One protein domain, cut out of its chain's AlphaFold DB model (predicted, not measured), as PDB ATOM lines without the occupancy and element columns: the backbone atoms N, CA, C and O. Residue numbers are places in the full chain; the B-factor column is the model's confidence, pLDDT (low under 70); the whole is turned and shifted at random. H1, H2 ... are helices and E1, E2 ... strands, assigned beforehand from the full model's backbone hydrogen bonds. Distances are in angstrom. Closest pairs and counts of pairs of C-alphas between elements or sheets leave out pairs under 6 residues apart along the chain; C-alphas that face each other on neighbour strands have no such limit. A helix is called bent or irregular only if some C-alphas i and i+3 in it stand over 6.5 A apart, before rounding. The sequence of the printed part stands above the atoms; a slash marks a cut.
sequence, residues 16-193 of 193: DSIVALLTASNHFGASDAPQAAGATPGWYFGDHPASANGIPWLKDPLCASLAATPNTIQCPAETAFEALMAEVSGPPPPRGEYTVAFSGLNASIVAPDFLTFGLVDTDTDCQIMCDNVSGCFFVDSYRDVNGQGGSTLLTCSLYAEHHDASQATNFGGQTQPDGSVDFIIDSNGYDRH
ATOM      1  N   ASP A  16     -48.360 -26.227  23.258       87.69
ATOM      2  CA  ASP A  16     -49.135 -26.700  22.102       87.69
ATOM      3  C   ASP A  16     -50.226 -25.707  21.673       87.69
ATOM      4  O   ASP A  16     -50.468 -25.500  20.485       87.69
ATOM      5  N   SER A  17     -50.885 -25.058  22.639       90.38
ATOM      6  CA  SER A  17     -51.896 -24.031  22.356       90.38
ATOM      7  C   SER A  17     -51.265 -22.759  21.792       90.38
ATOM      8  O   SER A  17     -51.870 -22.109  20.946       90.38
ATOM      9  N   ILE A  18     -50.051 -22.410  22.226       91.62
ATOM     10  CA  ILE A  18     -49.299 -21.276  21.673       91.62
ATOM     11  C   ILE A  18     -48.863 -21.586  20.235       91.62
ATOM     12  O   ILE A  18     -49.106 -20.782  19.340       91.62
ATOM     13  N   VAL A  19     -48.306 -22.773  19.983       91.56
ATOM     14  CA  VAL A  19     -47.915 -23.233  18.639       91.56
ATOM     15  C   VAL A  19     -49.108 -23.194  17.675       91.56
ATOM     16  O   VAL A  19     -48.974 -22.709  16.555       91.56
ATOM     17  N   ALA A  20     -50.295 -23.624  18.115       91.94
ATOM     18  CA  ALA A  20     -51.509 -23.571  17.298       91.94
ATOM     19  C   ALA A  20     -51.953 -22.136  16.940       91.94
ATOM     20  O   ALA A  20     -52.517 -21.918  15.866       91.94
ATOM     21  N   LEU A  21     -51.694 -21.156  17.814       93.19
ATOM     22  CA  LEU A  21     -51.989 -19.744  17.543       93.19
ATOM     23  C   LEU A  21     -51.006 -19.132  16.545       93.19
ATOM     24  O   LEU A  21     -51.408 -18.309  15.727       93.19
ATOM     25  N   LEU A  22     -49.744 -19.554  16.580       94.50
ATOM     26  CA  LEU A  22     -48.657 -18.991  15.782       94.50
ATOM     27  C   LEU A  22     -48.560 -19.601  14.374       94.50
ATOM     28  O   LEU A  22     -47.464 -19.782  13.853       94.50
ATOM     29  N   THR A  23     -49.689 -19.927  13.744       94.06
ATOM     30  CA  THR A  23     -49.748 -20.465  12.374       94.06
ATOM     31  C   THR A  23     -49.980 -19.367  11.340       94.06
ATOM     32  O   THR A  23     -50.628 -18.363  11.635       94.06
ATOM     33  N   ALA A  24     -49.544 -19.586  10.095       91.31
ATOM     34  CA  ALA A  24     -49.809 -18.651   8.995       91.31
ATOM     35  C   ALA A  24     -51.315 -18.403   8.776       91.31
ATOM     36  O   ALA A  24     -51.735 -17.278   8.526       91.31
ATOM     37  N   SER A  25     -52.154 -19.434   8.942       91.19
ATOM     38  CA  SER A  25     -53.617 -19.317   8.824       91.19
ATOM     39  C   SER A  25     -54.266 -18.436   9.891       91.19
ATOM     40  O   SER A  25     -55.415 -18.041   9.731       91.19
ATOM     41  N   ASN A  26     -53.553 -18.162  10.982       92.25
ATOM     42  CA  ASN A  26     -53.996 -17.280  12.051       92.25
ATOM     43  C   ASN A  26     -53.131 -16.012  12.128       92.25
ATOM     44  O   ASN A  26     -52.969 -15.459  13.213       92.25
ATOM     45  N   HIS A  27     -52.518 -15.595  11.010       94.38
ATOM     46  CA  HIS A  27     -51.642 -14.418  10.953       94.38
ATOM     47  C   HIS A  27     -50.597 -14.419  12.076       94.38
ATOM     48  O   HIS A  27     -50.354 -13.413  12.734       94.38
ATOM     49  N   PHE A  28     -50.058 -15.605  12.373       95.88
ATOM     50  CA  PHE A  28     -49.093 -15.837  13.442       95.88
ATOM     51  C   PHE A  28     -49.510 -15.257  14.807       95.88
ATOM     52  O   PHE A  28     -48.676 -14.779  15.569       95.88
ATOM     53  N   GLY A  29     -50.806 -15.315  15.129       94.19
ATOM     54  CA  GLY A  29     -51.375 -14.822  16.386       94.19
ATOM     55  C   GLY A  29     -51.924 -13.393  16.324       94.19
ATOM     56  O   GLY A  29     -52.542 -12.967  17.296       94.19
ATOM     57  N   ALA A  30     -51.745 -12.683  15.207       95.56
ATOM     58  CA  ALA A  30     -52.222 -11.320  14.981       95.56
ATOM     59  C   ALA A  30     -53.342 -11.294  13.929       95.56
ATOM     60  O   ALA A  30     -53.150 -10.827  12.809       95.56
ATOM     61  N   SER A  31     -54.509 -11.847  14.274       89.69
ATOM     62  CA  SER A  31     -55.623 -12.066  13.335       89.69
ATOM     63  C   SER A  31     -56.135 -10.793  12.653       89.69
ATOM     64  O   SER A  31     -56.653 -10.869  11.542       89.69
ATOM     65  N   ASP A  32     -55.983  -9.646  13.311       92.75
ATOM     66  CA  ASP A  32     -56.347  -8.336  12.793       92.75
ATOM     67  C   ASP A  32     -55.092  -7.472  12.611       92.75
ATOM     68  O   ASP A  32     -54.142  -7.566  13.388       92.75
ATOM     69  N   ALA A  33     -55.094  -6.608  11.595       91.69
ATOM     70  CA  ALA A  33     -54.010  -5.653  11.372       91.69
ATOM     71  C   ALA A  33     -53.965  -4.584  12.492       91.69
ATOM     72  O   ALA A  33     -55.002  -4.300  13.095       91.69
ATOM     73  N   PRO A  34     -52.812  -3.943  12.760       88.94
ATOM     74  CA  PRO A  34     -52.619  -3.086  13.940       88.94
ATOM     75  C   PRO A  34     -53.592  -1.904  14.081       88.94
ATOM     76  O   PRO A  34     -53.842  -1.414  15.178       88.94
ATOM     77  N   GLN A  35     -54.135  -1.413  12.968       91.38
ATOM     78  CA  GLN A  35     -55.106  -0.319  12.933       91.38
ATOM     79  C   GLN A  35     -56.527  -0.744  13.335       91.38
ATOM     80  O   GLN A  35     -57.411   0.101  13.488       91.38
ATOM     81  N   ALA A  36     -56.791  -2.049  13.418       92.56
ATOM     82  CA  ALA A  36     -58.099  -2.562  13.781       92.56
ATOM     83  C   ALA A  36     -58.320  -2.453  15.293       92.56
ATOM     84  O   ALA A  36     -57.453  -2.774  16.104       92.56
ATOM     85  N   ALA A  37     -59.524  -2.032  15.681       89.44
ATOM     86  CA  ALA A  37     -59.880  -1.909  17.086       89.44
ATOM     87  C   ALA A  37     -59.795  -3.271  17.796       89.44
ATOM     88  O   ALA A  37     -60.496  -4.212  17.425       89.44
ATOM     89  N   GLY A  38     -58.980  -3.343  18.849       88.31
ATOM     90  CA  GLY A  38     -58.769  -4.571  19.617       88.31
ATOM     91  C   GLY A  38     -57.737  -5.528  19.016       88.31
ATOM     92  O   GLY A  38     -57.600  -6.634  19.537       88.31
ATOM     93  N   ALA A  39     -57.013  -5.119  17.968       92.44
ATOM     94  CA  ALA A  39     -55.887  -5.879  17.448       92.44
ATOM     95  C   ALA A  39     -54.836  -6.111  18.543       92.44
ATOM     96  O   ALA A  39     -54.540  -5.226  19.349       92.44
ATOM     97  N   THR A  40     -54.264  -7.312  18.561       93.69
ATOM     98  CA  THR A  40     -53.214  -7.696  19.508       93.69
ATOM     99  C   THR A  40     -52.023  -8.297  18.773       93.69
ATOM    100  O   THR A  40     -52.234  -9.072  17.837       93.69
ATOM    101  N   PRO A  41     -50.788  -8.006  19.207       95.81
ATOM    102  CA  PRO A  41     -49.583  -8.552  18.602       95.81
ATOM    103  C   PRO A  41     -49.541 -10.060  18.814       95.81
ATOM    104  O   PRO A  41     -49.865 -10.564  19.894       95.81
ATOM    105  N   GLY A  42     -49.114 -10.784  17.783       96.00
ATOM    106  CA  GLY A  42     -49.070 -12.243  17.824       96.00
ATOM    107  C   GLY A  42     -47.879 -12.785  18.609       96.00
ATOM    108  O   GLY A  42     -47.965 -13.843  19.232       96.00
ATOM    109  N   TRP A  43     -46.768 -12.051  18.598       96.31
ATOM    110  CA  TRP A  43     -45.474 -12.526  19.069       96.31
ATOM    111  C   TRP A  43     -44.563 -11.376  19.515       96.31
ATOM    112  O   TRP A  43     -44.783 -10.211  19.178       96.31
ATOM    113  N   TYR A  44     -43.536 -11.715  20.291       96.38
ATOM    114  CA  TYR A  44     -42.467 -10.813  20.705       96.38
ATOM    115  C   TYR A  44     -41.099 -11.419  20.383       96.38
ATOM    116  O   TYR A  44     -40.849 -12.578  20.717       96.38
ATOM    117  N   PHE A  45     -40.208 -10.628  19.787       95.56
ATOM    118  CA  PHE A  45     -38.815 -10.998  19.538       95.56
ATOM    119  C   PHE A  45     -37.873  -9.879  20.009       95.56
ATOM    120  O   PHE A  45     -37.930  -8.755  19.518       95.56
ATOM    121  N   GLY A  46     -37.040 -10.184  21.003       92.88
ATOM    122  CA  GLY A  46     -36.154  -9.226  21.666       92.88
ATOM    123  C   GLY A  46     -35.680  -9.730  23.031       92.88
ATOM    124  O   GLY A  46     -35.984 -10.857  23.431       92.88
ATOM    125  N   ASP A  47     -34.943  -8.903  23.763       92.19
ATOM    126  CA  ASP A  47     -34.238  -9.276  24.998       92.19
ATOM    127  C   ASP A  47     -34.982  -8.906  26.291       92.19
ATOM    128  O   ASP A  47     -34.552  -9.249  27.396       92.19
ATOM    129  N   HIS A  48     -36.127  -8.238  26.173       90.75
ATOM    130  CA  HIS A  48     -36.899  -7.662  27.272       90.75
ATOM    131  C   HIS A  48     -38.333  -8.227  27.345       90.75
ATOM    132  O   HIS A  48     -39.303  -7.468  27.284       90.75
ATOM    133  N   PRO A  49     -38.526  -9.545  27.559       89.62
ATOM    134  CA  PRO A  49     -39.854 -10.178  27.536       89.62
ATOM    135  C   PRO A  49     -40.829  -9.637  28.587       89.62
ATOM    136  O   PRO A  49     -42.042  -9.685  28.394       89.62
ATOM    137  N   ALA A  50     -40.323  -9.069  29.686       89.38
ATOM    138  CA  ALA A  50     -41.154  -8.404  30.689       89.38
ATOM    139  C   ALA A  50     -41.906  -7.176  30.132       89.38
ATOM    140  O   ALA A  50     -42.952  -6.817  30.666       89.38
ATOM    141  N   SER A  51     -41.402  -6.562  29.057       88.38
ATOM    142  CA  SER A  51     -42.007  -5.406  28.379       88.38
ATOM    143  C   SER A  51     -43.081  -5.794  27.354       88.38
ATOM    144  O   SER A  51     -43.764  -4.924  26.812       88.38
ATOM    145  N   ALA A  52     -43.236  -7.093  27.084       88.69
ATOM    146  CA  ALA A  52     -44.132  -7.634  26.070       88.69
ATOM    147  C   ALA A  52     -45.464  -8.149  26.642       88.69
ATOM    148  O   ALA A  52     -46.148  -8.924  25.990       88.69
ATOM    149  N   ASN A  53     -45.852  -7.769  27.866       88.31
ATOM    150  CA  ASN A  53     -47.209  -7.981  28.404       88.31
ATOM    151  C   ASN A  53     -47.780  -9.419  28.269       88.31
ATOM    152  O   ASN A  53     -48.987  -9.604  28.126       88.31
ATOM    153  N   GLY A  54     -46.929 -10.452  28.330       87.25
ATOM    154  CA  GLY A  54     -47.347 -11.859  28.229       87.25
ATOM    155  C   GLY A  54     -47.601 -12.375  26.805       87.25
ATOM    156  O   GLY A  54     -48.138 -13.473  26.646       87.25
ATOM    157  N   ILE A  55     -47.216 -11.614  25.778       92.06
ATOM    158  CA  ILE A  55     -47.181 -12.059  24.378       92.06
ATOM    159  C   ILE A  55     -46.191 -13.236  24.243       92.06
ATOM    160  O   ILE A  55     -45.160 -13.234  24.925       92.06
ATOM    161  N   PRO A  56     -46.459 -14.243  23.382       93.81
ATOM    162  CA  PRO A  56     -45.513 -15.322  23.110       93.81
ATOM    163  C   PRO A  56     -44.118 -14.797  22.743       93.81
ATOM    164  O   PRO A  56     -43.932 -14.169  21.702       93.81
ATOM    165  N   TRP A  57     -43.139 -15.066  23.605       93.50
ATOM    166  CA  TRP A  57     -41.745 -14.704  23.374       93.50
ATOM    167  C   TRP A  57     -41.088 -15.756  22.488       93.50
ATOM    168  O   TRP A  57     -40.995 -16.922  22.873       93.50
ATOM    169  N   LEU A  58     -40.638 -15.348  21.303       92.94
ATOM    170  CA  LEU A  58     -39.992 -16.206  20.312       92.94
ATOM    171  C   LEU A  58     -38.526 -16.479  20.675       92.94
ATOM    172  O   LEU A  58     -37.618 -16.206  19.896       92.94
ATOM    173  N   LYS A  59     -38.317 -17.019  21.877       87.06
ATOM    174  CA  LYS A  59     -37.063 -17.609  22.359       87.06
ATOM    175  C   LYS A  59     -37.364 -18.917  23.095       87.06
ATOM    176  O   LYS A  59     -38.521 -19.322  23.257       87.06
ATOM    177  N   ASP A  60     -36.323 -19.621  23.517       78.81
ATOM    178  CA  ASP A  60     -36.461 -20.909  24.196       78.81
ATOM    179  C   ASP A  60     -37.302 -20.830  25.487       78.81
ATOM    180  O   ASP A  60     -37.146 -19.893  26.274       78.81
ATOM    181  N   PRO A  61     -38.177 -21.827  25.757       82.19
ATOM    182  CA  PRO A  61     -38.312 -23.113  25.055       82.19
ATOM    183  C   PRO A  61     -39.310 -23.134  23.879       82.19
ATOM    184  O   PRO A  61     -39.491 -24.185  23.267       82.19
ATOM    185  N   LEU A  62     -39.987 -22.024  23.559       88.06
ATOM    186  CA  LEU A  62     -41.050 -22.009  22.542       88.06
ATOM    187  C   LEU A  62     -40.516 -22.351  21.139       88.06
ATOM    188  O   LEU A  62     -41.169 -23.068  20.379       88.06
ATOM    189  N   CYS A  63     -39.304 -21.899  20.822       88.38
ATOM    190  CA  CYS A  63     -38.677 -22.109  19.518       88.38
ATOM    191  C   CYS A  63     -38.452 -23.579  19.170       88.38
ATOM    192  O   CYS A  63     -38.701 -23.981  18.034       88.38
ATOM    193  N   ALA A  64     -38.083 -24.406  20.151       85.50
ATOM    194  CA  ALA A  64     -37.935 -25.844  19.947       85.50
ATOM    195  C   ALA A  64     -39.248 -26.510  19.494       85.50
ATOM    196  O   ALA A  64     -39.233 -27.415  18.659       85.50
ATOM    197  N   SER A  65     -40.393 -26.055  20.010       86.81
ATOM    198  CA  SER A  65     -41.710 -26.575  19.621       86.81
ATOM    199  C   SER A  65     -42.183 -26.039  18.268       86.81
ATOM    200  O   SER A  65     -42.788 -26.784  17.495       86.81
ATOM    201  N   LEU A  66     -41.878 -24.777  17.953       89.06
ATOM    202  CA  LEU A  66     -42.200 -24.168  16.659       89.06
ATOM    203  C   LEU A  66     -41.400 -24.795  15.509       89.06
ATOM    204  O   LEU A  66     -41.966 -25.066  14.453       89.06
ATOM    205  N   ALA A  67     -40.125 -25.127  15.728       86.25
ATOM    206  CA  ALA A  67     -39.275 -25.770  14.721       86.25
ATOM    207  C   ALA A  67     -39.807 -27.142  14.259       86.25
ATOM    208  O   ALA A  67     -39.547 -27.578  13.138       86.25
ATOM    209  N   ALA A  68     -40.587 -27.831  15.099       84.56
ATOM    210  CA  ALA A  68     -41.226 -29.098  14.746       84.56
ATOM    211  C   ALA A  68     -42.483 -28.929  13.865       84.56
ATOM    212  O   ALA A  68     -43.026 -29.924  13.378       84.56
ATOM    213  N   THR A  69     -42.953 -27.693  13.655       83.94
ATOM    214  CA  THR A  69     -44.208 -27.392  12.959       83.94
ATOM    215  C   THR A  69     -43.950 -26.470  11.756       83.94
ATOM    216  O   THR A  69     -43.827 -25.261  11.907       83.94
ATOM    217  N   PRO A  70     -43.916 -26.990  10.517       79.44
ATOM    218  CA  PRO A  70     -43.444 -26.228   9.351       79.44
ATOM    219  C   PRO A  70     -44.329 -25.038   8.935       79.44
ATOM    220  O   PRO A  70     -43.891 -24.205   8.152       79.44
ATOM    221  N   ASN A  71     -45.565 -24.949   9.439       84.38
ATOM    222  CA  ASN A  71     -46.524 -23.886   9.095       84.38
ATOM    223  C   ASN A  71     -46.670 -22.816  10.192       84.38
ATOM    224  O   ASN A  71     -47.602 -22.005  10.137       84.38
ATOM    225  N   THR A  72     -45.811 -22.845  11.211       90.62
ATOM    226  CA  THR A  72     -45.791 -21.825  12.263       90.62
ATOM    227  C   THR A  72     -44.728 -20.777  12.012       90.62
ATOM    228  O   THR A  72     -43.835 -20.974  11.185       90.62
ATOM    229  N   ILE A  73     -44.818 -19.668  12.747       91.19
ATOM    230  CA  ILE A  73     -43.737 -18.687  12.793       91.19
ATOM    231  C   ILE A  73     -42.457 -19.403  13.213       91.19
ATOM    232  O   ILE A  73     -42.468 -20.217  14.140       91.19
ATOM    233  N   GLN A  74     -41.378 -19.151  12.484       89.88
ATOM    234  CA  GLN A  74     -40.076 -19.694  12.827       89.88
ATOM    235  C   GLN A  74     -39.354 -18.667  13.687       89.88
ATOM    236  O   GLN A  74     -39.376 -17.472  13.389       89.88
ATOM    237  N   CYS A  75     -38.746 -19.130  14.774       88.62
ATOM    238  CA  CYS A  75     -37.896 -18.255  15.561       88.62
ATOM    239  C   CYS A  75     -36.648 -17.901  14.757       88.62
ATOM    240  O   CYS A  75     -36.043 -18.799  14.160       88.62
ATOM    241  N   PRO A  76     -36.221 -16.634  14.777       84.38
ATOM    242  CA  PRO A  76     -34.922 -16.288  14.247       84.38
ATOM    243  C   PRO A  76     -33.802 -17.021  14.981       84.38
ATOM    244  O   PRO A  76     -33.826 -17.133  16.204       84.38
ATOM    245  N   ALA A  77     -32.800 -17.491  14.238       70.62
ATOM    246  CA  ALA A  77     -31.578 -18.015  14.838       70.62
ATOM    247  C   ALA A  77     -30.783 -16.853  15.461       70.62
ATOM    248  O   ALA A  77     -30.281 -15.978  14.751       70.62
ATOM    249  N   GLU A  78     -30.650 -16.847  16.784       63.00
ATOM    250  CA  GLU A  78     -30.013 -15.773  17.547       63.00
ATOM    251  C   GLU A  78     -28.485 -15.845  17.487       63.00
ATOM    252  O   GLU A  78     -27.790 -14.839  17.642       63.00
ATOM    253  N   THR A  79     -27.921 -17.032  17.250       50.97
ATOM    254  CA  THR A  79     -26.469 -17.233  17.314       50.97
ATOM    255  C   THR A  79     -25.923 -18.108  16.193       50.97
ATOM    256  O   THR A  79     -26.589 -18.994  15.661       50.97
ATOM    257  N   ALA A  80     -24.636 -17.923  15.881       48.19
ATOM    258  CA  ALA A  80     -23.887 -18.806  14.986       48.19
ATOM    259  C   ALA A  80     -23.929 -20.285  15.429       48.19
ATOM    260  O   ALA A  80     -23.741 -21.167  14.602       48.19
ATOM    261  N   PHE A  81     -24.187 -20.562  16.713       49.66
ATOM    262  CA  PHE A  81     -24.335 -21.918  17.238       49.66
ATOM    263  C   PHE A  81     -25.697 -22.536  16.881       49.66
ATOM    264  O   PHE A  81     -25.751 -23.700  16.495       49.66
ATOM    265  N   GLU A  82     -26.777 -21.754  16.916       55.28
ATOM    266  CA  GLU A  82     -28.087 -22.172  16.397       55.28
ATOM    267  C   GLU A  82     -28.083 -22.285  14.874       55.28
ATOM    268  O   GLU A  82     -28.647 -23.234  14.348       55.28
ATOM    269  N   ALA A  83     -27.365 -21.409  14.163       52.69
ATOM    270  CA  ALA A  83     -27.105 -21.566  12.729       52.69
ATOM    271  C   ALA A  83     -26.330 -22.864  12.412       52.69
ATOM    272  O   ALA A  83     -26.598 -23.521  11.409       52.69
ATOM    273  N   LEU A  84     -25.404 -23.267  13.290       51.94
ATOM    274  CA  LEU A  84     -24.671 -24.536  13.199       51.94
ATOM    275  C   LEU A  84     -25.552 -25.756  13.509       51.94
ATOM    276  O   LEU A  84     -25.366 -26.807  12.905       51.94
ATOM    277  N   MET A  85     -26.521 -25.639  14.419       55.16
ATOM    278  CA  MET A  85     -27.518 -26.695  14.654       55.16
ATOM    279  C   MET A  85     -28.577 -26.733  13.546       55.16
ATOM    280  O   MET A  85     -29.041 -27.811  13.171       55.16
ATOM    281  N   ALA A  86     -28.895 -25.579  12.956       53.34
ATOM    282  CA  ALA A  86     -29.694 -25.483  11.749       53.34
ATOM    283  C   ALA A  86     -29.008 -26.213  10.589       53.34
ATOM    284  O   ALA A  86     -29.716 -26.878   9.857       53.34
ATOM    285  N   GLU A  87     -27.672 -26.277  10.475       47.50
ATOM    286  CA  GLU A  87     -27.018 -27.096   9.431       47.50
ATOM    287  C   GLU A  87     -27.393 -28.593   9.455       47.50
ATOM    288  O   GLU A  87     -27.359 -29.242   8.410       47.50
ATOM    289  N   VAL A  88     -27.823 -29.151  10.595       55.34
ATOM    290  CA  VAL A  88     -28.371 -30.526  10.667       55.34
ATOM    291  C   VAL A  88     -29.772 -30.620  10.025       55.34
ATOM    292  O   VAL A  88     -30.206 -31.697   9.620       55.34
ATOM    293  N   SER A  89     -30.448 -29.478   9.883       55.94
ATOM    294  CA  SER A  89     -31.815 -29.267   9.378       55.94
ATOM    295  C   SER A  89     -31.876 -28.508   8.031       55.94
ATOM    296  O   SER A  89     -32.937 -28.456   7.413       55.94
ATOM    297  N   GLY A  90     -30.756 -27.942   7.561       51.53
ATOM    298  CA  GLY A  90     -30.641 -27.041   6.405       51.53
ATOM    299  C   GLY A  90     -30.091 -25.649   6.783       51.53
ATOM    300  O   GLY A  90     -30.328 -25.174   7.889       51.53
ATOM    301  N   PRO A  91     -29.337 -24.965   5.899       52.41
ATOM    302  CA  PRO A  91     -28.757 -23.658   6.216       52.41
ATOM    303  C   PRO A  91     -29.849 -22.644   6.612       52.41
ATOM    304  O   PRO A  91     -30.922 -22.662   5.999       52.41
ATOM    305  N   PRO A  92     -29.599 -21.759   7.600       55.56
ATOM    306  CA  PRO A  92     -30.537 -20.691   7.918       55.56
ATOM    307  C   PRO A  92     -30.814 -19.837   6.675       55.56
ATOM    308  O   PRO A  92     -29.936 -19.728   5.805       55.56
ATOM    309  N   PRO A  93     -32.009 -19.227   6.572       57.12
ATOM    310  CA  PRO A  93     -32.304 -18.299   5.492       57.12
ATOM    311  C   PRO A  93     -31.190 -17.247   5.404       57.12
ATOM    312  O   PRO A  93     -30.760 -16.730   6.442       57.12
ATOM    313  N   PRO A  94     -30.685 -16.931   4.197       61.66
ATOM    314  CA  PRO A  94     -29.830 -15.770   4.021       61.66
ATOM    315  C   PRO A  94     -30.528 -14.549   4.621       61.66
ATOM    316  O   PRO A  94     -31.725 -14.356   4.390       61.66
ATOM    317  N   ARG A  95     -29.789 -13.746   5.395       73.00
ATOM    318  CA  ARG A  95     -30.313 -12.456   5.852       73.00
ATOM    319  C   ARG A  95     -30.676 -11.631   4.626       73.00
ATOM    320  O   ARG A  95     -29.861 -11.550   3.704       73.00
ATOM    321  N   GLY A  96     -31.878 -11.066   4.621       74.06
ATOM    322  CA  GLY A  96     -32.322 -10.200   3.539       74.06
ATOM    323  C   GLY A  96     -31.445  -8.957   3.448       74.06
ATOM    324  O   GLY A  96     -30.961  -8.446   4.465       74.06
ATOM    325  N   GLU A  97     -31.231  -8.459   2.234       90.56
ATOM    326  CA  GLU A  97     -30.701  -7.110   2.060       90.56
ATOM    327  C   GLU A  97     -31.869  -6.131   2.181       90.56
ATOM    328  O   GLU A  97     -32.838  -6.226   1.432       90.56
ATOM    329  N   TYR A  98     -31.795  -5.200   3.134       96.00
ATOM    330  CA  TYR A  98     -32.862  -4.228   3.370       96.00
ATOM    331  C   TYR A  98     -32.487  -2.837   2.861       96.00
ATOM    332  O   TYR A  98     -31.390  -2.335   3.127       96.00
ATOM    333  N   THR A  99     -33.427  -2.175   2.190       97.38
ATOM    334  CA  THR A  99     -33.327  -0.757   1.822       97.38
ATOM    335  C   THR A  99     -34.408   0.056   2.513       97.38
ATOM    336  O   THR A  99     -35.564  -0.348   2.541       97.38
ATOM    337  N   VAL A 100     -34.045   1.230   3.034       98.00
ATOM    338  CA  VAL A 100     -35.005   2.160   3.642       98.00
ATOM    339  C   VAL A 100     -35.954   2.694   2.566       98.00
ATOM    340  O   VAL A 100     -35.507   3.393   1.656       98.00
ATOM    341  N   ALA A 101     -37.246   2.405   2.702       98.19
ATOM    342  CA  ALA A 101     -38.307   2.964   1.866       98.19
ATOM    343  C   ALA A 101     -38.751   4.341   2.386       98.19
ATOM    344  O   ALA A 101     -38.951   5.279   1.612       98.19
ATOM    345  N   PHE A 102     -38.855   4.484   3.710       98.62
ATOM    346  CA  PHE A 102     -39.124   5.749   4.395       98.62
ATOM    347  C   PHE A 102     -38.662   5.702   5.856       98.62
ATOM    348  O   PHE A 102     -38.386   4.631   6.393       98.62
ATOM    349  N   SER A 103     -38.594   6.861   6.514       98.56
ATOM    350  CA  SER A 103     -38.262   6.941   7.937       98.56
ATOM    351  C   SER A 103     -38.893   8.139   8.643       98.56
ATOM    352  O   SER A 103     -39.141   9.182   8.033       98.56
ATOM    353  N   GLY A 104     -39.119   7.985   9.950       98.12
ATOM    354  CA  GLY A 104     -39.569   9.045  10.851       98.12
ATOM    355  C   GLY A 104     -40.976   9.574  10.567       98.12
ATOM    356  O   GLY A 104     -41.225  10.764  10.772       98.12
ATOM    357  N   LEU A 105     -41.882   8.734  10.060       98.69
ATOM    358  CA  LEU A 105     -43.272   9.128   9.826       98.69
ATOM    359  C   LEU A 105     -44.109   9.040  11.111       98.69
ATOM    360  O   LEU A 105     -43.813   8.271  12.023       98.69
ATOM    361  N   ASN A 106     -45.196   9.816  11.153       98.56
ATOM    362  CA  ASN A 106     -46.202   9.781  12.228       98.56
ATOM    363  C   ASN A 106     -47.430   8.938  11.843       98.56
ATOM    364  O   ASN A 106     -48.547   9.205  12.285       98.56
ATOM    365  N   ALA A 107     -47.238   7.991  10.931       98.38
ATOM    366  CA  ALA A 107     -48.249   7.046  10.503       98.38
ATOM    367  C   ALA A 107     -47.569   5.759  10.057       98.38
ATOM    368  O   ALA A 107     -46.480   5.830   9.495       98.38
ATOM    369  N   SER A 108     -48.229   4.629  10.281       98.38
ATOM    370  CA  SER A 108     -47.804   3.322   9.792       98.38
ATOM    371  C   SER A 108     -48.571   2.905   8.539       98.38
ATOM    372  O   SER A 108     -49.616   3.477   8.190       98.38
ATOM    373  N   ILE A 109     -48.020   1.926   7.829       98.44
ATOM    374  CA  ILE A 109     -48.583   1.333   6.624       98.44
ATOM    375  C   ILE A 109     -49.966   0.748   6.904       98.44
ATOM    376  O   ILE A 109     -50.213   0.097   7.916       98.44
ATOM    377  N   VAL A 110     -50.865   0.959   5.945       97.56
ATOM    378  CA  VAL A 110     -52.115   0.210   5.813       97.56
ATOM    379  C   VAL A 110     -52.127  -0.418   4.429       97.56
ATOM    380  O   VAL A 110     -52.212   0.290   3.424       97.56
ATOM    381  N   ALA A 111     -52.059  -1.745   4.373       97.06
ATOM    382  CA  ALA A 111     -52.012  -2.477   3.115       97.06
ATOM    383  C   ALA A 111     -52.745  -3.833   3.210       97.06
ATOM    384  O   ALA A 111     -52.859  -4.396   4.303       97.06
ATOM    385  N   PRO A 112     -53.318  -4.335   2.096       96.19
ATOM    386  CA  PRO A 112     -54.142  -5.548   2.089       96.19
ATOM    387  C   PRO A 112     -53.341  -6.853   2.188       96.19
ATOM    388  O   PRO A 112     -53.911  -7.896   2.491       96.19
ATOM    389  N   ASP A 113     -52.043  -6.805   1.923       97.12
ATOM    390  CA  ASP A 113     -51.085  -7.911   1.931       97.12
ATOM    391  C   ASP A 113     -50.364  -8.061   3.286       97.12
ATOM    392  O   ASP A 113     -49.303  -8.675   3.395       97.12
ATOM    393  N   PHE A 114     -50.976  -7.511   4.336       96.69
ATOM    394  CA  PHE A 114     -50.576  -7.690   5.723       96.69
ATOM    395  C   PHE A 114     -50.458  -9.179   6.095       96.69
ATOM    396  O   PHE A 114     -51.392  -9.967   5.916       96.69
ATOM    397  N   LEU A 115     -49.313  -9.554   6.667       96.88
ATOM    398  CA  LEU A 115     -49.021 -10.923   7.093       96.88
ATOM    399  C   LEU A 115     -49.283 -11.123   8.586       96.88
ATOM    400  O   LEU A 115     -49.984 -12.057   8.969       96.88
ATOM    401  N   THR A 116     -48.683 -10.279   9.423       97.88
ATOM    402  CA  THR A 116     -48.728 -10.346  10.891       97.88
ATOM    403  C   THR A 116     -48.133  -9.074  11.478       97.88
ATOM    404  O   THR A 116     -47.381  -8.366  10.806       97.88
ATOM    405  N   PHE A 117     -48.384  -8.829  12.765       98.12
ATOM    406  CA  PHE A 117     -47.541  -7.940  13.548       98.12
ATOM    407  C   PHE A 117     -47.139  -8.548  14.891       98.12
ATOM    408  O   PHE A 117     -47.824  -9.418  15.438       98.12
ATOM    409  N   GLY A 118     -46.010  -8.081  15.403       97.50
ATOM    410  CA  GLY A 118     -45.485  -8.422  16.716       97.50
ATOM    411  C   GLY A 118     -44.842  -7.214  17.380       97.50
ATOM    412  O   GLY A 118     -44.925  -6.095  16.873       97.50
ATOM    413  N   LEU A 119     -44.197  -7.448  18.517       97.94
ATOM    414  CA  LEU A 119     -43.374  -6.451  19.192       97.94
ATOM    415  C   LEU A 119     -41.895  -6.821  19.092       97.94
ATOM    416  O   LEU A 119     -41.541  -8.000  19.146       97.94
ATOM    417  N   VAL A 120     -41.035  -5.813  18.991       97.44
ATOM    418  CA  VAL A 120     -39.579  -5.983  18.947       97.44
ATOM    419  C   VAL A 120     -38.846  -4.855  19.665       97.44
ATOM    420  O   VAL A 120     -39.418  -3.796  19.939       97.44
ATOM    421  N   ASP A 121     -37.564  -5.067  19.957       96.44
ATOM    422  CA  ASP A 121     -36.728  -4.054  20.605       96.44
ATOM    423  C   ASP A 121     -36.168  -3.036  19.595       96.44
ATOM    424  O   ASP A 121     -36.048  -1.850  19.917       96.44
ATOM    425  N   THR A 122     -35.839  -3.477  18.373       96.88
ATOM    426  CA  THR A 122     -35.197  -2.645  17.340       96.88
ATOM    427  C   THR A 122     -35.746  -2.881  15.926       96.88
ATOM    428  O   THR A 122     -36.328  -3.924  15.634       96.88
ATOM    429  N   ASP A 123     -35.503  -1.935  15.010       97.62
ATOM    430  CA  ASP A 123     -35.819  -2.100  13.578       97.62
ATOM    431  C   ASP A 123     -35.122  -3.337  12.984       97.62
ATOM    432  O   ASP A 123     -35.704  -4.074  12.190       97.62
ATOM    433  N   THR A 124     -33.885  -3.607  13.417       95.62
ATOM    434  CA  THR A 124     -33.111  -4.788  13.004       95.62
ATOM    435  C   THR A 124     -33.798  -6.083  13.430       95.62
ATOM    436  O   THR A 124     -33.851  -7.028  12.649       95.62
ATOM    437  N   ASP A 125     -34.357  -6.135  14.638       96.00
ATOM    438  CA  ASP A 125     -35.094  -7.307  15.115       96.00
ATOM    439  C   ASP A 125     -36.364  -7.533  14.283       96.00
ATOM    440  O   ASP A 125     -36.717  -8.671  13.976       96.00
ATOM    441  N   CYS A 126     -37.012  -6.453  13.835       97.69
ATOM    442  CA  CYS A 126     -38.157  -6.532  12.930       97.69
ATOM    443  C   CYS A 126     -37.781  -7.110  11.553       97.69
ATOM    444  O   CYS A 126     -38.461  -7.995  11.031       97.69
ATOM    445  N   GLN A 127     -36.654  -6.666  10.987       96.75
ATOM    446  CA  GLN A 127     -36.097  -7.209   9.739       96.75
ATOM    447  C   GLN A 127     -35.728  -8.692   9.882       96.75
ATOM    448  O   GLN A 127     -36.072  -9.515   9.037       96.75
ATOM    449  N   ILE A 128     -35.099  -9.061  10.997       94.06
ATOM    450  CA  ILE A 128     -34.770 -10.454  11.313       94.06
ATOM    451  C   ILE A 128     -36.040 -11.320  11.368       94.06
ATOM    452  O   ILE A 128     -36.040 -12.453  10.884       94.06
ATOM    453  N   MET A 129     -37.141 -10.801  11.910       94.81
ATOM    454  CA  MET A 129     -38.424 -11.506  11.904       94.81
ATOM    455  C   MET A 129     -38.987 -11.681  10.493       94.81
ATOM    456  O   MET A 129     -39.435 -12.775  10.155       94.81
ATOM    457  N   CYS A 130     -38.899 -10.657   9.642       96.06
ATOM    458  CA  CYS A 130     -39.295 -10.758   8.236       96.06
ATOM    459  C   CYS A 130     -38.500 -11.838   7.481       96.06
ATOM    460  O   CYS A 130     -39.083 -12.617   6.730       96.06
ATOM    461  N   ASP A 131     -37.200 -11.990   7.756       92.81
ATOM    462  CA  ASP A 131     -36.380 -13.055   7.158       92.81
ATOM    463  C   ASP A 131     -36.878 -14.476   7.490       92.81
ATOM    464  O   ASP A 131     -36.621 -15.417   6.734       92.81
ATOM    465  N   ASN A 132     -37.608 -14.629   8.600       90.56
ATOM    466  CA  ASN A 132     -38.115 -15.905   9.112       90.56
ATOM    467  C   ASN A 132     -39.626 -16.106   8.888       90.56
ATOM    468  O   ASN A 132     -40.167 -17.166   9.215       90.56
ATOM    469  N   VAL A 133     -40.311 -15.130   8.286       91.75
ATOM    470  CA  VAL A 133     -41.715 -15.240   7.878       91.75
ATOM    471  C   VAL A 133     -41.779 -15.439   6.370       91.75
ATOM    472  O   VAL A 133     -41.416 -14.569   5.577       91.75
ATOM    473  N   SER A 134     -42.249 -16.616   5.951       90.31
ATOM    474  CA  SER A 134     -42.381 -16.939   4.530       90.31
ATOM    475  C   SER A 134     -43.278 -15.923   3.819       90.31
ATOM    476  O   SER A 134     -44.390 -15.653   4.267       90.31
ATOM    477  N   GLY A 135     -42.782 -15.381   2.707       93.44
ATOM    478  CA  GLY A 135     -43.493 -14.383   1.914       93.44
ATOM    479  C   GLY A 135     -43.362 -12.948   2.417       93.44
ATOM    480  O   GLY A 135     -43.977 -12.090   1.810       93.44
ATOM    481  N   CYS A 136     -42.582 -12.662   3.466       96.75
ATOM    482  CA  CYS A 136     -42.334 -11.283   3.884       96.75
ATOM    483  C   CYS A 136     -41.337 -10.572   2.951       96.75
ATOM    484  O   CYS A 136     -40.217 -11.060   2.738       96.75
ATOM    485  N   PHE A 137     -41.759  -9.417   2.426       97.50
ATOM    486  CA  PHE A 137     -40.991  -8.543   1.528       97.50
ATOM    487  C   PHE A 137     -40.852  -7.109   2.041       97.50
ATOM    488  O   PHE A 137     -39.976  -6.381   1.575       97.50
ATOM    489  N   PHE A 138     -41.673  -6.707   3.009       98.50
ATOM    490  CA  PHE A 138     -41.622  -5.367   3.570       98.50
ATOM    491  C   PHE A 138     -41.896  -5.360   5.069       98.50
ATOM    492  O   PHE A 138     -42.688  -6.147   5.595       98.50
ATOM    493  N   VAL A 139     -41.228  -4.429   5.742       98.56
ATOM    494  CA  VAL A 139     -41.308  -4.198   7.177       98.56
ATOM    495  C   VAL A 139     -41.689  -2.751   7.449       98.56
ATOM    496  O   VAL A 139     -41.051  -1.848   6.915       98.56
ATOM    497  N   ASP A 140     -42.650  -2.540   8.347       98.75
ATOM    498  CA  ASP A 140     -42.893  -1.251   9.001       98.75
ATOM    499  C   ASP A 140     -42.722  -1.393  10.515       98.75
ATOM    500  O   ASP A 140     -43.487  -2.108  11.175       98.75
ATOM    501  N   SER A 141     -41.712  -0.722  11.059       98.50
ATOM    502  CA  SER A 141     -41.455  -0.644  12.492       98.50
ATOM    503  C   SER A 141     -41.783   0.747  13.018       98.50
ATOM    504  O   SER A 141     -41.363   1.754  12.455       98.50
ATOM    505  N   TYR A 142     -42.539   0.826  14.111       98.56
ATOM    506  CA  TYR A 142     -43.004   2.109  14.642       98.56
ATOM    507  C   TYR A 142     -43.322   2.054  16.133       98.56
ATOM    508  O   TYR A 142     -43.489   0.986  16.722       98.56
ATOM    509  N   ARG A 143     -43.442   3.225  16.764       97.75
ATOM    510  CA  ARG A 143     -43.947   3.341  18.136       97.75
ATOM    511  C   ARG A 143     -45.442   3.597  18.113       97.75
ATOM    512  O   ARG A 143     -45.887   4.614  17.588       97.75
ATOM    513  N   ASP A 144     -46.184   2.695  18.737       96.06
ATOM    514  CA  ASP A 144     -47.612   2.844  18.990       96.06
ATOM    515  C   ASP A 144     -47.813   3.417  20.398       96.06
ATOM    516  O   ASP A 144     -47.939   2.693  21.388       96.06
ATOM    517  N   VAL A 145     -47.700   4.742  20.524       96.00
ATOM    518  CA  VAL A 145     -47.695   5.401  21.832       96.00
ATOM    519  C   VAL A 145     -49.072   5.282  22.460       96.00
ATOM    520  O   VAL A 145     -50.063   5.625  21.834       96.00
ATOM    521  N   ASN A 146     -49.122   4.835  23.717       93.75
ATOM    522  CA  ASN A 146     -50.330   4.448  24.458       93.75
ATOM    523  C   ASN A 146     -51.044   3.191  23.925       93.75
ATOM    524  O   ASN A 146     -51.850   2.622  24.656       93.75
ATOM    525  N   GLY A 147     -50.737   2.717  22.718       90.94
ATOM    526  CA  GLY A 147     -51.242   1.452  22.195       90.94
ATOM    527  C   GLY A 147     -50.611   0.228  22.866       90.94
ATOM    528  O   GLY A 147     -49.788   0.327  23.782       90.94
ATOM    529  N   GLN A 148     -51.022  -0.964  22.427       86.69
ATOM    530  CA  GLN A 148     -50.417  -2.256  22.804       86.69
ATOM    531  C   GLN A 148     -50.275  -2.496  24.320       86.69
ATOM    532  O   GLN A 148     -49.305  -3.090  24.805       86.69
ATOM    533  N   GLY A 149     -51.242  -2.008  25.103       82.81
ATOM    534  CA  GLY A 149     -51.208  -2.101  26.564       82.81
ATOM    535  C   GLY A 149     -50.104  -1.250  27.204       82.81
ATOM    536  O   GLY A 149     -49.574  -1.628  28.248       82.81
ATOM    537  N   GLY A 150     -49.728  -0.137  26.567       84.38
ATOM    538  CA  GLY A 150     -48.703   0.792  27.041       84.38
ATOM    539  C   GLY A 150     -47.266   0.303  26.845       84.38
ATOM    540  O   GLY A 150     -46.362   0.809  27.512       84.38
ATOM    541  N   SER A 151     -47.040  -0.691  25.978       88.81
ATOM    542  CA  SER A 151     -45.688  -1.179  25.696       88.81
ATOM    543  C   SER A 151     -44.828  -0.079  25.065       88.81
ATOM    544  O   SER A 151     -45.278   0.674  24.208       88.81
ATOM    545  N   THR A 152     -43.562   0.008  25.477       91.00
ATOM    546  CA  THR A 152     -42.576   0.928  24.880       91.00
ATOM    547  C   THR A 152     -41.791   0.299  23.726       91.00
ATOM    548  O   THR A 152     -40.882   0.934  23.183       91.00
ATOM    549  N   LEU A 153     -42.083  -0.966  23.412       96.50
ATOM    550  CA  LEU A 153     -41.477  -1.719  22.320       96.50
ATOM    551  C   LEU A 153     -41.923  -1.162  20.964       96.50
ATOM    552  O   LEU A 153     -42.933  -0.462  20.863       96.50
ATOM    553  N   LEU A 154     -41.164  -1.470  19.917       98.00
ATOM    554  CA  LEU A 154     -41.590  -1.175  18.557       98.00
ATOM    555  C   LEU A 154     -42.662  -2.178  18.147       98.00
ATOM    556  O   LEU A 154     -42.502  -3.384  18.340       98.00
ATOM    557  N   THR A 155     -43.736  -1.680  17.550       98.12
ATOM    558  CA  THR A 155     -44.634  -2.520  16.765       98.12
ATOM    559  C   THR A 155     -43.942  -2.843  15.451       98.12
ATOM    560  O   THR A 155     -43.407  -1.952  14.802       98.12
ATOM    561  N   CYS A 156     -43.941  -4.119  15.084       98.44
ATOM    562  CA  CYS A 156     -43.307  -4.653  13.890       98.44
ATOM    563  C   CYS A 156     -44.379  -5.265  12.990       98.44
ATOM    564  O   CYS A 156     -44.892  -6.336  13.311       98.44
ATOM    565  N   SER A 157     -44.734  -4.589  11.898       98.50
ATOM    566  CA  SER A 157     -45.728  -5.063  10.928       98.50
ATOM    567  C   SER A 157     -45.049  -5.599   9.673       98.50
ATOM    568  O   SER A 157     -44.178  -4.940   9.108       98.50
ATOM    569  N   LEU A 158     -45.455  -6.796   9.246       98.44
ATOM    570  CA  LEU A 158     -44.860  -7.523   8.125       98.44
ATOM    571  C   LEU A 158     -45.847  -7.623   6.961       98.44
ATOM    572  O   LEU A 158     -47.026  -7.920   7.174       98.44
ATOM    573  N   TYR A 159     -45.348  -7.436   5.742       98.44
ATOM    574  CA  TYR A 159     -46.153  -7.364   4.521       98.44
ATOM    575  C   TYR A 159     -45.551  -8.212   3.396       98.44
ATOM    576  O   TYR A 159     -44.343  -8.489   3.386       98.44
ATOM    577  N   ALA A 160     -46.406  -8.661   2.476       97.75
ATOM    578  CA  ALA A 160     -46.033  -9.572   1.395       97.75
ATOM    579  C   ALA A 160     -45.619  -8.871   0.092       97.75
ATOM    580  O   ALA A 160     -45.136  -9.524  -0.831       97.75
ATOM    581  N   GLU A 161     -45.794  -7.559   0.004       98.25
ATOM    582  CA  GLU A 161     -45.399  -6.717  -1.117       98.25
ATOM    583  C   GLU A 161     -44.572  -5.520  -0.629       98.25
ATOM    584  O   GLU A 161     -44.505  -5.217   0.559       98.25
ATOM    585  N   HIS A 162     -43.913  -4.840  -1.566       98.12
ATOM    586  CA  HIS A 162     -43.173  -3.606  -1.305       98.12
ATOM    587  C   HIS A 162     -44.121  -2.431  -1.055       98.12
ATOM    588  O   HIS A 162     -45.164  -2.315  -1.711       98.12
ATOM    589  N   HIS A 163     -43.730  -1.519  -0.165       98.44
ATOM    590  CA  HIS A 163     -44.538  -0.355   0.200       98.44
ATOM    591  C   HIS A 163     -43.715   0.922   0.309       98.44
ATOM    592  O   HIS A 163     -42.497   0.907   0.473       98.44
ATOM    593  N   ASP A 164     -44.405   2.059   0.249       98.44
ATOM    594  CA  ASP A 164     -43.792   3.373   0.392       98.44
ATOM    595  C   ASP A 164     -44.570   4.290   1.351       98.44
ATOM    596  O   ASP A 164     -45.643   3.967   1.866       98.44
ATOM    597  N   ALA A 165     -44.014   5.481   1.584       98.44
ATOM    598  CA  ALA A 165     -44.577   6.478   2.491       98.44
ATOM    599  C   ALA A 165     -46.014   6.915   2.146       98.44
ATOM    600  O   ALA A 165     -46.697   7.466   3.005       98.44
ATOM    601  N   SER A 166     -46.493   6.721   0.913       98.38
ATOM    602  CA  SER A 166     -47.857   7.107   0.528       98.38
ATOM    603  C   SER A 166     -48.931   6.219   1.161       98.38
ATOM    604  O   SER A 166     -50.079   6.648   1.294       98.38
ATOM    605  N   GLN A 167     -48.557   5.010   1.586       98.50
ATOM    606  CA  GLN A 167     -49.438   4.050   2.252       98.50
ATOM    607  C   GLN A 167     -49.422   4.192   3.783       98.50
ATOM    608  O   GLN A 167     -50.279   3.612   4.457       98.50
ATOM    609  N   ALA A 168     -48.501   4.996   4.328       98.38
ATOM    610  CA  ALA A 168     -48.418   5.328   5.746       98.38
ATOM    611  C   ALA A 168     -49.600   6.224   6.156       98.38
ATOM    612  O   ALA A 168     -49.531   7.454   6.132       98.38
ATOM    613  N   THR A 169     -50.732   5.594   6.469       98.25
ATOM    614  CA  THR A 169     -52.026   6.263   6.676       98.25
ATOM    615  C   THR A 169     -52.709   5.880   7.988       98.25
ATOM    616  O   THR A 169     -53.740   6.465   8.327       98.25
ATOM    617  N   ASN A 170     -52.131   4.956   8.762       97.44
ATOM    618  CA  ASN A 170     -52.565   4.676  10.124       97.44
ATOM    619  C   ASN A 170     -51.869   5.624  11.105       97.44
ATOM    620  O   ASN A 170     -50.726   5.404  11.486       97.44
ATOM    621  N   PHE A 171     -52.571   6.667  11.535       97.81
ATOM    622  CA  PHE A 171     -52.062   7.638  12.511       97.81
ATOM    623  C   PHE A 171     -52.317   7.221  13.973       97.81
ATOM    624  O   PHE A 171     -51.980   7.980  14.883       97.81
ATOM    625  N   GLY A 172     -52.928   6.054  14.212       95.81
ATOM    626  CA  GLY A 172     -53.560   5.710  15.489       95.81
ATOM    627  C   GLY A 172     -54.935   6.374  15.620       95.81
ATOM    628  O   GLY A 172     -55.648   6.563  14.629       95.81
ATOM    629  N   GLY A 173     -55.316   6.753  16.837       95.38
ATOM    630  CA  GLY A 173     -56.608   7.356  17.172       95.38
ATOM    631  C   GLY A 173     -57.572   6.423  17.913       95.38
ATOM    632  O   GLY A 173     -58.738   6.772  18.113       95.38
ATOM    633  N   GLN A 174     -57.115   5.247  18.327       93.44
ATOM    634  CA  GLN A 174     -57.913   4.248  19.022       93.44
ATOM    635  C   GLN A 174     -57.915   4.568  20.520       93.44
ATOM    636  O   GLN A 174     -56.892   4.911  21.115       93.44
ATOM    637  N   THR A 175     -59.095   4.501  21.138       94.00
ATOM    638  CA  THR A 175     -59.229   4.725  22.582       94.00
ATOM    639  C   THR A 175     -58.865   3.458  23.342       94.00
ATOM    640  O   THR A 175     -59.467   2.405  23.132       94.00
ATOM    641  N   GLN A 176     -57.913   3.591  24.253       90.75
ATOM    642  CA  GLN A 176     -57.377   2.516  25.073       90.75
ATOM    643  C   GLN A 176     -58.244   2.290  26.325       90.75
ATOM    644  O   GLN A 176     -59.043   3.158  26.693       90.75
ATOM    645  N   PRO A 177     -58.109   1.147  27.027       89.31
ATOM    646  CA  PRO A 177     -58.923   0.846  28.209       89.31
ATOM    647  C   PRO A 177     -58.814   1.873  29.347       89.31
ATOM    648  O   PRO A 177     -59.744   2.004  30.143       89.31
ATOM    649  N   ASP A 178     -57.698   2.601  29.432       90.38
ATOM    650  CA  ASP A 178     -57.472   3.670  30.411       90.38
ATOM    651  C   ASP A 178     -58.008   5.046  29.962       90.38
ATOM    652  O   ASP A 178     -57.904   6.028  30.698       90.38
ATOM    653  N   GLY A 179     -58.616   5.117  28.773       92.88
ATOM    654  CA  GLY A 179     -59.159   6.331  28.172       92.88
ATOM    655  C   GLY A 179     -58.131   7.189  27.432       92.88
ATOM    656  O   GLY A 179     -58.512   8.225  26.881       92.88
ATOM    657  N   SER A 180     -56.858   6.789  27.398       94.44
ATOM    658  CA  SER A 180     -55.870   7.412  26.517       94.44
ATOM    659  C   SER A 180     -56.191   7.117  25.048       94.44
ATOM    660  O   SER A 180     -56.944   6.197  24.722       94.44
ATOM    661  N   VAL A 181     -55.657   7.943  24.152       95.44
ATOM    662  CA  VAL A 181     -55.755   7.739  22.703       95.44
ATOM    663  C   VAL A 181     -54.361   7.421  22.196       95.44
ATOM    664  O   VAL A 181     -53.400   8.103  22.579       95.44
ATOM    665  N   ASP A 182     -54.256   6.381  21.377       96.00
ATOM    666  CA  ASP A 182     -52.987   6.015  20.767       96.00
ATOM    667  C   ASP A 182     -52.613   6.914  19.586       96.00
ATOM    668  O   ASP A 182     -53.445   7.626  19.012       96.00
ATOM    669  N   PHE A 183     -51.326   6.931  19.262       97.31
ATOM    670  CA  PHE A 183     -50.813   7.620  18.087       97.31
ATOM    671  C   PHE A 183     -49.478   7.028  17.644       97.31
ATOM    672  O   PHE A 183     -48.671   6.581  18.463       97.31
ATOM    673  N   ILE A 184     -49.234   7.073  16.335       98.25
ATOM    674  CA  ILE A 184     -48.022   6.519  15.731       98.25
ATOM    675  C   ILE A 184     -46.930   7.586  15.624       98.25
ATOM    676  O   ILE A 184     -47.180   8.700  15.160       98.25
ATOM    677  N   ILE A 185     -45.708   7.231  16.022       98.38
ATOM    678  CA  ILE A 185     -44.489   8.021  15.781       98.38
ATOM    679  C   ILE A 185     -43.330   7.112  15.373       98.38
ATOM    680  O   ILE A 185     -43.367   5.901  15.596       98.38
ATOM    681  N   ASP A 186     -42.275   7.730  14.840       98.12
ATOM    682  CA  ASP A 186     -41.015   7.069  14.491       98.12
ATOM    683  C   ASP A 186     -41.210   5.845  13.572       98.12
ATOM    684  O   ASP A 186     -40.509   4.849  13.720       98.12
ATOM    685  N   SER A 187     -42.172   5.908  12.642       98.62
ATOM    686  CA  SER A 187     -42.428   4.821  11.690       98.62
ATOM    687  C   SER A 187     -41.374   4.790  10.587       98.62
ATOM    688  O   SER A 187     -41.115   5.803   9.921       98.62
ATOM    689  N   ASN A 188     -40.766   3.618  10.412       98.81
ATOM    690  CA  ASN A 188     -39.690   3.336   9.474       98.81
ATOM    691  C   ASN A 188     -40.047   2.125   8.607       98.81
ATOM    692  O   ASN A 188     -40.376   1.055   9.115       98.81
ATOM    693  N   GLY A 189     -39.927   2.297   7.292       98.69
ATOM    694  CA  GLY A 189     -40.241   1.283   6.294       98.69
ATOM    695  C   GLY A 189     -38.990   0.712   5.636       98.69
ATOM    696  O   GLY A 189     -38.105   1.479   5.239       98.69
ATOM    697  N   TYR A 190     -38.931  -0.609   5.459       98.62
ATOM    698  CA  TYR A 190     -37.805  -1.303   4.834       98.62
ATOM    699  C   TYR A 190     -38.272  -2.351   3.819       98.62
ATOM    700  O   TYR A 190     -39.005  -3.273   4.168       98.62
ATOM    701  N   ASP A 191     -37.775  -2.242   2.589       97.94
ATOM    702  CA  ASP A 191     -37.936  -3.254   1.542       97.94
ATOM    703  C   ASP A 191     -36.845  -4.317   1.651       97.94
ATOM    704  O   ASP A 191     -35.668  -3.968   1.774       97.94
ATOM    705  N   ARG A 192     -37.224  -5.591   1.544       95.69
ATOM    706  CA  ARG A 192     -36.322  -6.749   1.506       95.69
ATOM    707  C   ARG A 192     -36.063  -7.194   0.062       95.69
ATOM    708  O   ARG A 192     -37.020  -7.407  -0.682       95.69
ATOM    709  N   HIS A 193     -34.794  -7.394  -0.305       86.81
ATOM    710  CA  HIS A 193     -34.342  -7.859  -1.631       86.81
ATOM    711  C   HIS A 193     -33.768  -9.276  -1.606       86.81
ATOM    712  O   HIS A 193     -33.163  -9.661  -0.576       86.81
TER     713      HIS A 193
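This is residues 16 to 193 of the 193 residues of an uncharacterized protein of Gymnopus luxurians FD-317 M1 (UniProt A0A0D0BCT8). A twisted antiparallel sheet of six strands curls round one helix, H6, while the short helices H2 and H3 only graze the sheet, H1 and H4 touch each other away from it, and the low-confidence H5 lies far from the sheet. The printed part has 178 residues, with named elements in the order H1 H2 H3 H4 H5 E1 E2 H6 E3 E4 E5 E6 E7. The sheet is branched, with E7 having three neighbours; the class is mixed, helices and strands, with under half of the residues in named elements. The whole is compact, with a radius of gyration of the C-alphas of 15.5 A and spans of 49 by 33 by 27 A.

H1, residues 16 to 21, begins at C-alpha 16 (-49.135, -26.700, 22.102). H2 is residues 24 to 29, H3 49 to 52, H4 62 to 67 and H5 80 to 86. H2 is irregular: C-alphas 25 and 28 are 7.3 A apart. E1, residues 98 to 105, is 18.1 A long and bends by 57 degrees at residue 101. E2, residues 114 to 120, is 17.3 A, and H6, residues 123 to 132, is 14.7 A. E3, residues 138 to 145, is 22.1 A, and E4, residues 154 to 159, is 16.0 A. E5, residues 168 to 170, runs on into E6, residues 172 to 175. E7, residues 181 to 192, is 32.2 A, bends by 55 degrees at residue 186 and ends at C-alpha 192 (-36.322, -6.749, 1.506).

H1 and H4 touch about perpendicular at 74 degrees, the closest C-alphas being those of Val 19 and Leu 66, 6.1 A apart. H2 and H3 only graze the sheet; H5 is not on it and touches no helix. E1 and E6 lie on one side of E7, E3 on the other side; N 101 and O 189 are 2.8 A apart, N 173 and O 182 3.0 A, and N 141 and O 188 3.0 A. E4 is the antiparallel neighbour of E2, with N 118 and O 156 at 2.9 A, and forms a hairpin with E3, with N 157 and O 140 at 2.9 A. E6 and E7 form another hairpin. H6 is on the sheet; its closest C-alphas to E4 are Cys 126 and Cys 156, 5.6 A apart. E5 pairs with no named strand. Every O i to N i+4 pair is within hydrogen-bond range in H1, H4 and H5, 5 of 6 are in H6, and 0 of 2 in H2, beside 2 of 3 O i to N i+3 pairs; H3 is too short for an i+4 pair.

The C-alphas of Val 88 and Gly 179, the two farthest apart, are 51.1 A from each other. The printed part has no cut. The links H2 to H3, H4 to H5 and H5 to E1 are long. The mean pLDDT of the printed part is 89.7, and residues 78 to 94 are under 70.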